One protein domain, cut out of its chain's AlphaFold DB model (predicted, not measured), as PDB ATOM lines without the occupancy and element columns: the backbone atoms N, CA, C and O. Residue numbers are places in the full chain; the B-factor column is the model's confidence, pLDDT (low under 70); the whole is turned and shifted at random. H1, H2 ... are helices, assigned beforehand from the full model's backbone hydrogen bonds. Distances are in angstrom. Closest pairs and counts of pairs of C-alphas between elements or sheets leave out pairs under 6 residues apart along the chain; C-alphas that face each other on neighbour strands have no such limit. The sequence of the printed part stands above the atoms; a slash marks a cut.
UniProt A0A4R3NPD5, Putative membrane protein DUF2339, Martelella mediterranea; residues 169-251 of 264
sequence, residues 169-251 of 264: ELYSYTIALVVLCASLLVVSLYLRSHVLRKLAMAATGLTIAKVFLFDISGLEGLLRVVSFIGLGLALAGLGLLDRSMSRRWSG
ATOM      1  N   GLU A 169     251.958 208.057 123.636       90.25
ATOM      2  CA  GLU A 169     252.500 206.903 122.906       90.25
ATOM      3  C   GLU A 169     251.393 206.186 122.107       90.25
ATOM      4  O   GLU A 169     251.560 205.941 120.910       90.25
ATOM      5  N   LEU A 170     250.217 205.956 122.712       87.69
ATOM      6  CA  LEU A 170     249.046 205.380 122.030       87.69
ATOM      7  C   LEU A 170     248.597 206.213 120.823       87.69
ATOM      8  O   LEU A 170     248.393 205.663 119.734       87.69
ATOM      9  N   TYR A 171     248.498 207.535 120.988       88.88
ATOM     10  CA  TYR A 171     248.113 208.432 119.896       88.88
ATOM     11  C   TYR A 171     249.137 208.444 118.762       88.88
ATOM     12  O   TYR A 171     248.756 208.456 117.591       88.88
ATOM     13  N   SER A 172     250.424 208.341 119.086       92.25
ATOM     14  CA  SER A 172     251.488 208.258 118.082       92.25
ATOM     15  C   SER A 172     251.362 207.005 117.214       92.25
ATOM     16  O   SER A 172     251.508 207.088 115.994       92.25
ATOM     17  N   TYR A 173     250.991 205.858 117.798       91.19
ATOM     18  CA  TYR A 173     250.706 204.649 117.017       91.19
ATOM     19  C   TYR A 173     249.517 204.833 116.066       91.19
ATOM     20  O   TYR A 173     249.512 204.283 114.966       91.19
ATOM     21  N   THR A 174     248.485 205.577 116.471       91.44
ATOM     22  CA  THR A 174     247.337 205.871 115.601       91.44
ATOM     23  C   THR A 174     247.724 206.822 114.467       91.44
ATOM     24  O   THR A 174     247.391 206.546 113.314       91.44
ATOM     25  N   ILE A 175     248.504 207.870 114.745       92.88
ATOM     26  CA  ILE A 175     249.035 208.772 113.709       92.88
ATOM     27  C   ILE A 175     249.879 207.988 112.695       92.88
ATOM     28  O   ILE A 175     249.685 208.140 111.489       92.88
ATOM     29  N   ALA A 176     250.760 207.098 113.160       93.56
ATOM     30  CA  ALA A 176     251.584 206.270 112.283       93.56
ATOM     31  C   ALA A 176     250.745 205.380 111.348       93.56
ATOM     32  O   ALA A 176     251.044 205.280 110.157       93.56
ATOM     33  N   LEU A 177     249.655 204.786 111.847       92.31
ATOM     34  CA  LEU A 177     248.724 204.010 111.021       92.31
ATOM     35  C   LEU A 177     248.006 204.870 109.977       92.31
ATOM     36  O   LEU A 177     247.860 204.442 108.831       92.31
ATOM     37  N   VAL A 178     247.592 206.088 110.332       91.75
ATOM     38  CA  VAL A 178     246.968 207.026 109.385       91.75
ATOM     39  C   VAL A 178     247.949 207.414 108.278       91.75
ATOM     40  O   VAL A 178     247.594 207.356 107.099       91.75
ATOM     41  N   VAL A 179     249.198 207.731 108.631       94.19
ATOM     42  CA  VAL A 179     250.265 208.032 107.661       94.19
ATOM     43  C   VAL A 179     250.534 206.831 106.752       94.19
ATOM     44  O   VAL A 179     250.662 207.001 105.537       94.19
ATOM     45  N   LEU A 180     250.558 205.612 107.301       92.12
ATOM     46  CA  LEU A 180     250.701 204.381 106.524       92.12
ATOM     47  C   LEU A 180     249.545 204.202 105.529       92.12
ATOM     48  O   LEU A 180     249.787 203.930 104.353       92.12
ATOM     49  N   CYS A 181     248.299 204.391 105.969       92.38
ATOM     50  CA  CYS A 181     247.116 204.289 105.111       92.38
ATOM     51  C   CYS A 181     247.144 205.323 103.981       92.38
ATOM     52  O   CYS A 181     246.933 204.971 102.819       92.38
ATOM     53  N   ALA A 182     247.457 206.580 104.307       92.06
ATOM     54  CA  ALA A 182     247.579 207.657 103.330       92.06
ATOM     55  C   ALA A 182     248.682 207.360 102.306       92.06
ATOM     56  O   ALA A 182     248.456 207.466 101.101       92.06
ATOM     57  N   SER A 183     249.848 206.902 102.768       92.06
ATOM     58  CA  SER A 183     250.974 206.537 101.905       92.06
ATOM     59  C   SER A 183     250.620 205.375 100.976       92.06
ATOM     60  O   SER A 183     250.829 205.468  99.768       92.06
ATOM     61  N   LEU A 184     250.015 204.304 101.503       89.25
ATOM     62  CA  LEU A 184     249.548 203.171 100.697       89.25
ATOM     63  C   LEU A 184     248.526 203.606  99.646       89.25
ATOM     64  O   LEU A 184     248.599 203.159  98.500       89.25
ATOM     65  N   LEU A 185     247.599 204.496 100.009       88.75
ATOM     66  CA  LEU A 185     246.607 205.020  99.080       88.75
ATOM     67  C   LEU A 185     247.278 205.815  97.957       88.75
ATOM     68  O   LEU A 185     247.055 205.509  96.787       88.75
ATOM     69  N   VAL A 186     248.147 206.768  98.297       91.31
ATOM     70  CA  VAL A 186     248.883 207.598  97.334       91.31
ATOM     71  C   VAL A 186     249.718 206.731  96.387       91.31
ATOM     72  O   VAL A 186     249.593 206.848  95.168       91.31
ATOM     73  N   VAL A 187     250.500 205.789  96.920       88.25
ATOM     74  CA  VAL A 187     251.315 204.871  96.110       88.25
ATOM     75  C   VAL A 187     250.432 203.971  95.235       88.25
ATOM     76  O   VAL A 187     250.773 203.712  94.081       88.25
ATOM     77  N   SER A 188     249.262 203.537  95.720       87.19
ATOM     78  CA  SER A 188     248.316 202.754  94.910       87.19
ATOM     79  C   SER A 188     247.764 203.520  93.707       87.19
ATOM     80  O   SER A 188     247.528 202.912  92.657       87.19
ATOM     81  N   LEU A 189     247.586 204.839  93.844       85.75
ATOM     82  CA  LEU A 189     247.132 205.720  92.771       85.75
ATOM     83  C   LEU A 189     248.248 205.956  91.752       85.75
ATOM     84  O   LEU A 189     248.015 205.774  90.557       85.75
ATOM     85  N   TYR A 190     249.466 206.261  92.215       88.38
ATOM     86  CA  TYR A 190     250.627 206.447  91.340       88.38
ATOM     87  C   TYR A 190     250.958 205.186  90.533       88.38
ATOM     88  O   TYR A 190     251.139 205.258  89.319       88.38
ATOM     89  N   LEU A 191     250.975 204.015  91.178       84.44
ATOM     90  CA  LEU A 191     251.278 202.737  90.520       84.44
ATOM     91  C   LEU A 191     250.080 202.133  89.770       84.44
ATOM     92  O   LEU A 191     250.215 201.062  89.182       84.44
ATOM     93  N   ARG A 192     248.896 202.766  89.829       84.69
ATOM     94  CA  ARG A 192     247.629 202.262  89.262       84.69
ATOM     95  C   ARG A 192     247.335 200.796  89.630       84.69
ATOM     96  O   ARG A 192     246.701 200.062  88.874       84.69
ATOM     97  N   SER A 193     247.771 200.354  90.810       80.25
ATOM     98  CA  SER A 193     247.689 198.951  91.225       80.25
ATOM     99  C   SER A 193     246.398 198.665  91.987       80.25
ATOM    100  O   SER A 193     246.182 199.175  93.089       80.25
ATOM    101  N   HIS A 194     245.552 197.790  91.435       82.88
ATOM    102  CA  HIS A 194     244.328 197.337  92.106       82.88
ATOM    103  C   HIS A 194     244.616 196.597  93.418       82.88
ATOM    104  O   HIS A 194     243.870 196.741  94.383       82.88
ATOM    105  N   VAL A 195     245.706 195.825  93.474       83.81
ATOM    106  CA  VAL A 195     246.089 195.082  94.685       83.81
ATOM    107  C   VAL A 195     246.473 196.050  95.798       83.81
ATOM    108  O   VAL A 195     245.995 195.912  96.920       83.81
ATOM    109  N   LEU A 196     247.285 197.063  95.482       82.88
ATOM    110  CA  LEU A 196     247.752 198.019  96.482       82.88
ATOM    111  C   LEU A 196     246.613 198.897  97.010       82.88
ATOM    112  O   LEU A 196     246.592 199.235  98.186       82.88
ATOM    113  N   ARG A 197     245.618 199.189  96.168       85.38
ATOM    114  CA  ARG A 197     244.413 199.916  96.577       85.38
ATOM    115  C   ARG A 197     243.564 199.110  97.553       85.38
ATOM    116  O   ARG A 197     243.146 199.649  98.570       85.38
ATOM    117  N   LYS A 198     243.368 197.813  97.290       87.06
ATOM    118  CA  LYS A 198     242.682 196.913  98.232       87.06
ATOM    119  C   LYS A 198     243.419 196.835  99.568       87.06
ATOM    120  O   LYS A 198     242.773 196.886 100.607       87.06
ATOM    121  N   LEU A 199     244.754 196.774  99.544       88.00
ATOM    122  CA  LEU A 199     245.565 196.824 100.764       88.00
ATOM    123  C   LEU A 199     245.402 198.157 101.506       88.00
ATOM    124  O   LEU A 199     245.211 198.141 102.716       88.00
ATOM    125  N   ALA A 200     245.408 199.292 100.801       88.00
ATOM    126  CA  ALA A 200     245.185 200.609 101.400       88.00
ATOM    127  C   ALA A 200     243.794 200.724 102.050       88.00
ATOM    128  O   ALA A 200     243.672 201.205 103.175       88.00
ATOM    129  N   MET A 201     242.748 200.236 101.374       89.50
ATOM    130  CA  MET A 201     241.383 200.206 101.910       89.50
ATOM    131  C   MET A 201     241.276 199.294 103.137       89.50
ATOM    132  O   MET A 201     240.704 199.696 104.148       89.50
ATOM    133  N   ALA A 202     241.871 198.098 103.084       90.38
ATOM    134  CA  ALA A 202     241.897 197.171 104.213       90.38
ATOM    135  C   ALA A 202     242.646 197.760 105.420       90.38
ATOM    136  O   ALA A 202     242.137 197.711 106.538       90.38
ATOM    137  N   ALA A 203     243.812 198.377 105.195       90.19
ATOM    138  CA  ALA A 203     244.577 199.062 106.235       90.19
ATOM    139  C   ALA A 203     243.789 200.231 106.847       90.19
ATOM    140  O   ALA A 203     243.789 200.407 108.066       90.19
ATOM    141  N   THR A 204     243.056 200.984 106.021       91.06
ATOM    142  CA  THR A 204     242.196 202.083 106.484       91.06
ATOM    143  C   THR A 204     241.062 201.553 107.358       91.06
ATOM    144  O   THR A 204     240.862 202.050 108.462       91.06
ATOM    145  N   GLY A 205     240.370 200.497 106.921       90.44
ATOM    146  CA  GLY A 205     239.324 199.847 107.716       90.44
ATOM    147  C   GLY A 205     239.844 199.306 109.049       90.44
ATOM    148  O   GLY A 205     239.211 199.523 110.080       90.44
ATOM    149  N   LEU A 206     241.026 198.680 109.053       91.56
ATOM    150  CA  LEU A 206     241.676 198.199 110.274       91.56
ATOM    151  C   LEU A 206     242.054 199.349 111.218       91.56
ATOM    152  O   LEU A 206     241.879 199.233 112.427       91.56
ATOM    153  N   THR A 207     242.534 200.468 110.674       91.44
ATOM    154  CA  THR A 207     242.874 201.664 111.457       91.44
ATOM    155  C   THR A 207     241.633 202.265 112.107       91.44
ATOM    156  O   THR A 207     241.652 202.540 113.302       91.44
ATOM    157  N   ILE A 208     240.531 202.396 111.360       88.75
ATOM    158  CA  ILE A 208     239.247 202.848 111.913       88.75
ATOM    159  C   ILE A 208     238.790 201.885 113.013       88.75
ATOM    160  O   ILE A 208     238.502 202.322 114.123       88.75
ATOM    161  N   ALA A 209     238.786 200.577 112.747       86.50
ATOM    162  CA  ALA A 209     238.413 199.576 113.742       86.50
ATOM    163  C   ALA A 209     239.256 199.694 115.017       86.50
ATOM    164  O   ALA A 209     238.697 199.698 116.109       86.50
ATOM    165  N   LYS A 210     240.578 199.869 114.895       87.25
ATOM    166  CA  LYS A 210     241.464 200.089 116.043       87.25
ATOM    167  C   LYS A 210     241.046 201.319 116.849       87.25
ATOM    168  O   LYS A 210     240.890 201.195 118.057       87.25
ATOM    169  N   VAL A 211     240.875 202.475 116.208       86.44
ATOM    170  CA  VAL A 211     240.532 203.730 116.903       86.44
ATOM    171  C   VAL A 211     239.242 203.558 117.703       86.44
ATOM    172  O   VAL A 211     239.193 203.861 118.889       86.44
ATOM    173  N   PHE A 212     238.215 202.964 117.100       82.25
ATOM    174  CA  PHE A 212     236.952 202.716 117.793       82.25
ATOM    175  C   PHE A 212     237.065 201.666 118.914       82.25
ATOM    176  O   PHE A 212     236.415 201.810 119.947       82.25
ATOM    177  N   LEU A 213     237.882 200.621 118.742       79.25
ATOM    178  CA  LEU A 213     238.031 199.544 119.731       79.25
ATOM    179  C   LEU A 213     238.978 199.877 120.888       79.25
ATOM    180  O   LEU A 213     238.791 199.346 121.977       79.25
ATOM    181  N   PHE A 214     240.002 200.702 120.681       78.38
ATOM    182  CA  PHE A 214     241.031 200.976 121.690       78.38
ATOM    183  C   PHE A 214     240.991 202.412 122.207       78.38
ATOM    184  O   PHE A 214     241.165 202.613 123.403       78.38
ATOM    185  N   ASP A 215     240.709 203.397 121.350       79.75
ATOM    186  CA  ASP A 215     240.727 204.805 121.766       79.75
ATOM    187  C   ASP A 215     239.376 205.231 122.375       79.75
ATOM    188  O   ASP A 215     239.320 206.158 123.180       79.75
ATOM    189  N   ILE A 216     238.287 204.531 122.027       74.81
ATOM    190  CA  ILE A 216     236.906 204.870 122.418       74.81
ATOM    191  C   ILE A 216     236.290 203.819 123.377       74.81
ATOM    192  O   ILE A 216     235.242 204.051 123.979       74.81
ATOM    193  N   SER A 217     236.946 202.674 123.616       65.12
ATOM    194  CA  SER A 217     236.405 201.593 124.470       65.12
ATOM    195  C   SER A 217     236.317 201.910 125.961       65.12
ATOM    196  O   SER A 217     235.595 201.216 126.679       65.12
ATOM    197  N   GLY A 218     236.984 202.974 126.415       64.19
ATOM    198  CA  GLY A 218     236.831 203.512 127.769       64.19
ATOM    199  C   GLY A 218     235.470 204.166 128.033       64.19
ATOM    200  O   GLY A 218     235.198 204.556 129.163       64.19
ATOM    201  N   LEU A 219     234.606 204.297 127.019       68.25
ATOM    202  CA  LEU A 219     233.267 204.853 127.180       68.25
ATOM    203  C   LEU A 219     232.267 203.771 127.639       68.25
ATOM    204  O   LEU A 219     232.106 202.725 126.999       68.25
ATOM    205  N   GLU A 220     231.568 204.028 128.746       78.19
ATOM    206  CA  GLU A 220     230.531 203.138 129.284       78.19
ATOM    207  C   GLU A 220     229.143 203.373 128.651       78.19
ATOM    208  O   GLU A 220     228.838 204.435 128.101       78.19
ATOM    209  N   GLY A 221     228.278 202.353 128.726       75.81
ATOM    210  CA  GLY A 221     226.854 202.451 128.389       75.81
ATOM    211  C   GLY A 221     226.554 202.786 126.920       75.81
ATOM    212  O   GLY A 221     226.883 202.028 126.006       75.81
ATOM    213  N   LEU A 222     225.878 203.917 126.698       76.88
ATOM    214  CA  LEU A 222     225.313 204.336 125.408       76.88
ATOM    215  C   LEU A 222     226.379 204.648 124.347       76.88
ATOM    216  O   LEU A 222     226.212 204.324 123.170       76.88
ATOM    217  N   LEU A 223     227.497 205.246 124.761       77.38
ATOM    218  CA  LEU A 223     228.560 205.673 123.852       77.38
ATOM    219  C   LEU A 223     229.257 204.485 123.175       77.38
ATOM    220  O   LEU A 223     229.675 204.600 122.023       77.38
ATOM    221  N   ARG A 224     229.298 203.316 123.827       80.00
ATOM    222  CA  ARG A 224     229.791 202.070 123.223       80.00
ATOM    223  C   ARG A 224     228.906 201.612 122.062       80.00
ATOM    224  O   ARG A 224     229.417 201.243 121.007       80.00
ATOM    225  N   VAL A 225     227.582 201.672 122.229       83.88
ATOM    226  CA  VAL A 225     226.619 201.292 121.179       83.88
ATOM    227  C   VAL A 225     226.717 202.248 119.992       83.88
ATOM    228  O   VAL A 225     226.842 201.804 118.852       83.88
ATOM    229  N   VAL A 226     226.747 203.558 120.257       82.44
ATOM    230  CA  VAL A 226     226.923 204.584 119.215       82.44
ATOM    231  C   VAL A 226     228.250 204.397 118.472       82.44
ATOM    232  O   VAL A 226     228.290 204.520 117.250       82.44
ATOM    233  N   SER A 227     229.317 204.020 119.177       81.25
ATOM    234  CA  SER A 227     230.632 203.746 118.585       81.25
ATOM    235  C   SER A 227     230.618 202.539 117.650       81.25
ATOM    236  O   SER A 227     231.185 202.608 116.562       81.25
ATOM    237  N   PHE A 228     229.925 201.452 118.007       84.38
ATOM    238  CA  PHE A 228     229.777 200.301 117.110       84.38
ATOM    239  C   PHE A 228     228.943 200.624 115.869       84.38
ATOM    240  O   PHE A 228     229.283 200.181 114.772       84.38
ATOM    241  N   ILE A 229     227.891 201.433 116.017       87.31
ATOM    242  CA  ILE A 229     227.102 201.920 114.879       87.31
ATOM    243  C   ILE A 229     227.973 202.806 113.978       87.31
ATOM    244  O   ILE A 229     227.999 202.609 112.764       87.31
ATOM    245  N   GLY A 230     228.738 203.731 114.564       83.88
ATOM    246  CA  GLY A 230     229.689 204.583 113.849       83.88
ATOM    247  C   GLY A 230     230.750 203.777 113.098       83.88
ATOM    248  O   GLY A 230     231.001 204.042 111.924       83.88
ATOM    249  N   LEU A 231     231.306 202.737 113.728       87.69
ATOM    250  CA  LEU A 231     232.237 201.804 113.093       87.69
ATOM    251  C   LEU A 231     231.585 201.077 111.908       87.69
ATOM    252  O   LEU A 231     232.163 201.030 110.822       87.69
ATOM    253  N   GLY A 232     230.374 200.543 112.094       87.12
ATOM    254  CA  GLY A 232     229.619 199.877 111.033       87.12
ATOM    255  C   GLY A 232     229.365 200.796 109.835       87.12
ATOM    256  O   GLY A 232     229.601 200.403 108.693       87.12
ATOM    257  N   LEU A 233     228.970 202.046 110.090       88.62
ATOM    258  CA  LEU A 233     228.769 203.063 109.056       88.62
ATOM    259  C   LEU A 233     230.074 203.447 108.350       88.62
ATOM    260  O   LEU A 233     230.086 203.569 107.126       88.62
ATOM    261  N   ALA A 234     231.179 203.592 109.083       87.44
ATOM    262  CA  ALA A 234     232.480 203.904 108.499       87.44
ATOM    263  C   ALA A 234     232.974 202.778 107.573       87.44
ATOM    264  O   ALA A 234     233.423 203.041 106.455       87.44
ATOM    265  N   LEU A 235     232.829 201.516 107.994       88.31
ATOM    266  CA  LEU A 235     233.177 200.352 107.173       88.31
ATOM    267  C   LEU A 235     232.255 200.211 105.954       88.31
ATOM    268  O   LEU A 235     232.734 199.930 104.852       88.31
ATOM    269  N   ALA A 236     230.953 200.467 106.110       88.31
ATOM    270  CA  ALA A 236     230.017 200.513 104.988       88.31
ATOM    271  C   ALA A 236     230.402 201.614 103.982       88.31
ATOM    272  O   ALA A 236     230.435 201.367 102.775       88.31
ATOM    273  N   GLY A 237     230.773 202.801 104.473       87.50
ATOM    274  CA  GLY A 237     231.284 203.905 103.663       87.50
ATOM    275  C   GLY A 237     232.533 203.523 102.867       87.50
ATOM    276  O   GLY A 237     232.592 203.780 101.665       87.50
ATOM    277  N   LEU A 238     233.492 202.827 103.486       88.56
ATOM    278  CA  LEU A 238     234.670 202.301 102.784       88.56
ATOM    279  C   LEU A 238     234.295 201.308 101.673       88.56
ATOM    280  O   LEU A 238     234.844 201.386 100.573       88.56
ATOM    281  N   GLY A 239     233.327 200.417 101.914       87.00
ATOM    282  CA  GLY A 239     232.822 199.498 100.888       87.00
ATOM    283  C   GLY A 239     232.181 200.222  99.696       87.00
ATOM    284  O   GLY A 239     232.390 199.846  98.540       87.00
ATOM    285  N   LEU A 240     231.441 201.306  99.956       86.56
ATOM    286  CA  LEU A 240     230.868 202.153  98.905       86.56
ATOM    287  C   LEU A 240     231.948 202.898  98.110       86.56
ATOM    288  O   LEU A 240     231.847 202.991  96.883       86.56
ATOM    289  N   LEU A 241     232.997 203.385  98.781       84.50
ATOM    290  CA  LEU A 241     234.140 204.031  98.133       84.50
ATOM    291  C   LEU A 241     234.883 203.060  97.209       84.50
ATOM    292  O   LEU A 241     235.117 203.404  96.049       84.50
ATOM    293  N   ASP A 242     235.176 201.840  97.666       83.56
ATOM    294  CA  ASP A 242     235.833 200.814  96.842       83.56
ATOM    295  C   ASP A 242     235.008 200.483  95.584       83.56
ATOM    296  O   ASP A 242     235.530 200.451  94.460       83.56
ATOM    297  N   ARG A 243     233.683 200.344  95.741       83.75
ATOM    298  CA  ARG A 243     232.762 200.106  94.619       83.75
ATOM    299  C   ARG A 243     232.727 201.280  93.639       83.75
ATOM    300  O   ARG A 243     232.748 201.061  92.427       83.75
ATOM    301  N   SER A 244     232.678 202.515  94.139       81.62
ATOM    302  CA  SER A 244     232.662 203.735  93.318       81.62
ATOM    303  C   SER A 244     233.955 203.894  92.513       81.62
ATOM    304  O   SER A 244     233.917 204.105  91.297       81.62
ATOM    305  N   MET A 245     235.109 203.699  93.159       77.62
ATOM    306  CA  MET A 245     236.418 203.749  92.504       77.62
ATOM    307  C   MET A 245     236.569 202.662  91.436       77.62
ATOM    308  O   MET A 245     237.133 202.917  90.372       77.62
ATOM    309  N   SER A 246     236.039 201.462  91.687       77.50
ATOM    310  CA  SER A 246     236.086 200.355  90.727       77.50
ATOM    311  C   SER A 246     235.247 200.632  89.472       77.50
ATOM    312  O   SER A 246     235.713 200.378  88.362       77.50
ATOM    313  N   ARG A 247     234.054 201.227  89.621       77.69
ATOM    314  CA  ARG A 247     233.160 201.579  88.497       77.69
ATOM    315  C   ARG A 247     233.733 202.654  87.570       77.69
ATOM    316  O   ARG A 247     233.543 202.586  86.361       77.69
ATOM    317  N   ARG A 248     234.445 203.646  88.117       70.56
ATOM    318  CA  ARG A 248     235.060 204.720  87.311       70.56
ATOM    319  C   ARG A 248     236.164 204.215  86.380       70.56
ATOM    320  O   ARG A 248     236.426 204.842  85.362       70.56
ATOM    321  N   TRP A 249     236.805 203.098  86.721       61.06
ATOM    322  CA  TRP A 249     237.907 202.550  85.934       61.06
ATOM    323  C   TRP A 249     237.430 201.645  84.791       61.06
ATOM    324  O   TRP A 249     238.011 201.686  83.712       61.06
ATOM    325  N   SER A 250     236.343 200.887  84.986       59.69
ATOM    326  CA  SER A 250     235.757 200.050  83.925       59.69
ATOM    327  C   SER A 250     235.119 200.870  82.798       59.69
ATOM    328  O   SER A 250     235.147 200.448  81.651       59.69
ATOM    329  N   GLY A 251     234.600 202.067  83.092       57.09
ATOM    330  CA  GLY A 251     234.034 202.960  82.071       57.09
ATOM    331  C   GLY A 251     235.065 203.644  81.159       57.09
ATOM    332  O   GLY A 251     234.680 204.238  80.159       57.09
TER     333      GLY A 251
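Overview. This is residues 169 to 251 of the 264 residues of the protein "Putative membrane protein DUF2339" of Martelella mediterranea (UniProt A0A4R3NPD5). Three long helices lie side by side in a flat row, with the longest, H3, along one edge, H2 in the middle and H1 along the other edge. The chain folds back twice, H1 to H2 and H2 to H3, in two helical hairpins, and H1 and H3 stay apart on the two sides of H2. The printed part has 83 residues with three named helices, in the order H1, H2, H3, and no named strand, and the class is all helix. The whole is loose, with a radius of gyration of the C-alphas of 14.7 A, and its spans are 47 by 28 by 12 A.

Along the chain. H3, residues 222 to 250, measures 43.0 A from first to last C-alpha and ends at C-alpha 250, (235.757, 200.050, 83.925). H2, residues 194 to 215, measures 30.8 A and begins at C-alpha 194, (244.328, 197.337, 92.106). H1, residues 169 to 190, measures 31.6 A and begins at C-alpha 169, (252.500, 206.903, 122.906).

Arrangement. H3 touches H2, and their closest C-alphas, those of Leu 235 and Gly 205, are 6.2 A apart. The two run opposite ways at a shallow tilt of 9 degrees. H2 touches H1, closest at the C-alphas of Leu 196 and Ser 188, 5.0 A apart. These two run opposite ways at a shallow tilt of 18 degrees. H1 and H3 are apart. In H1 and H2 every O i to N i+4 pair is within hydrogen-bond range, and in H3 24 of 25 are.

Size, cuts and confidence. The C-alphas of Glu 220 and Gly 251, the two farthest apart, are 47.3 A apart. The printed part has no cut. The link from H1 to H2 is tight, with 3 residues, and that from H2 to H3 is short, with 6. The mean pLDDT of the printed part is 84.3, and residues 217 to 219 and 249 to 251 are under 70.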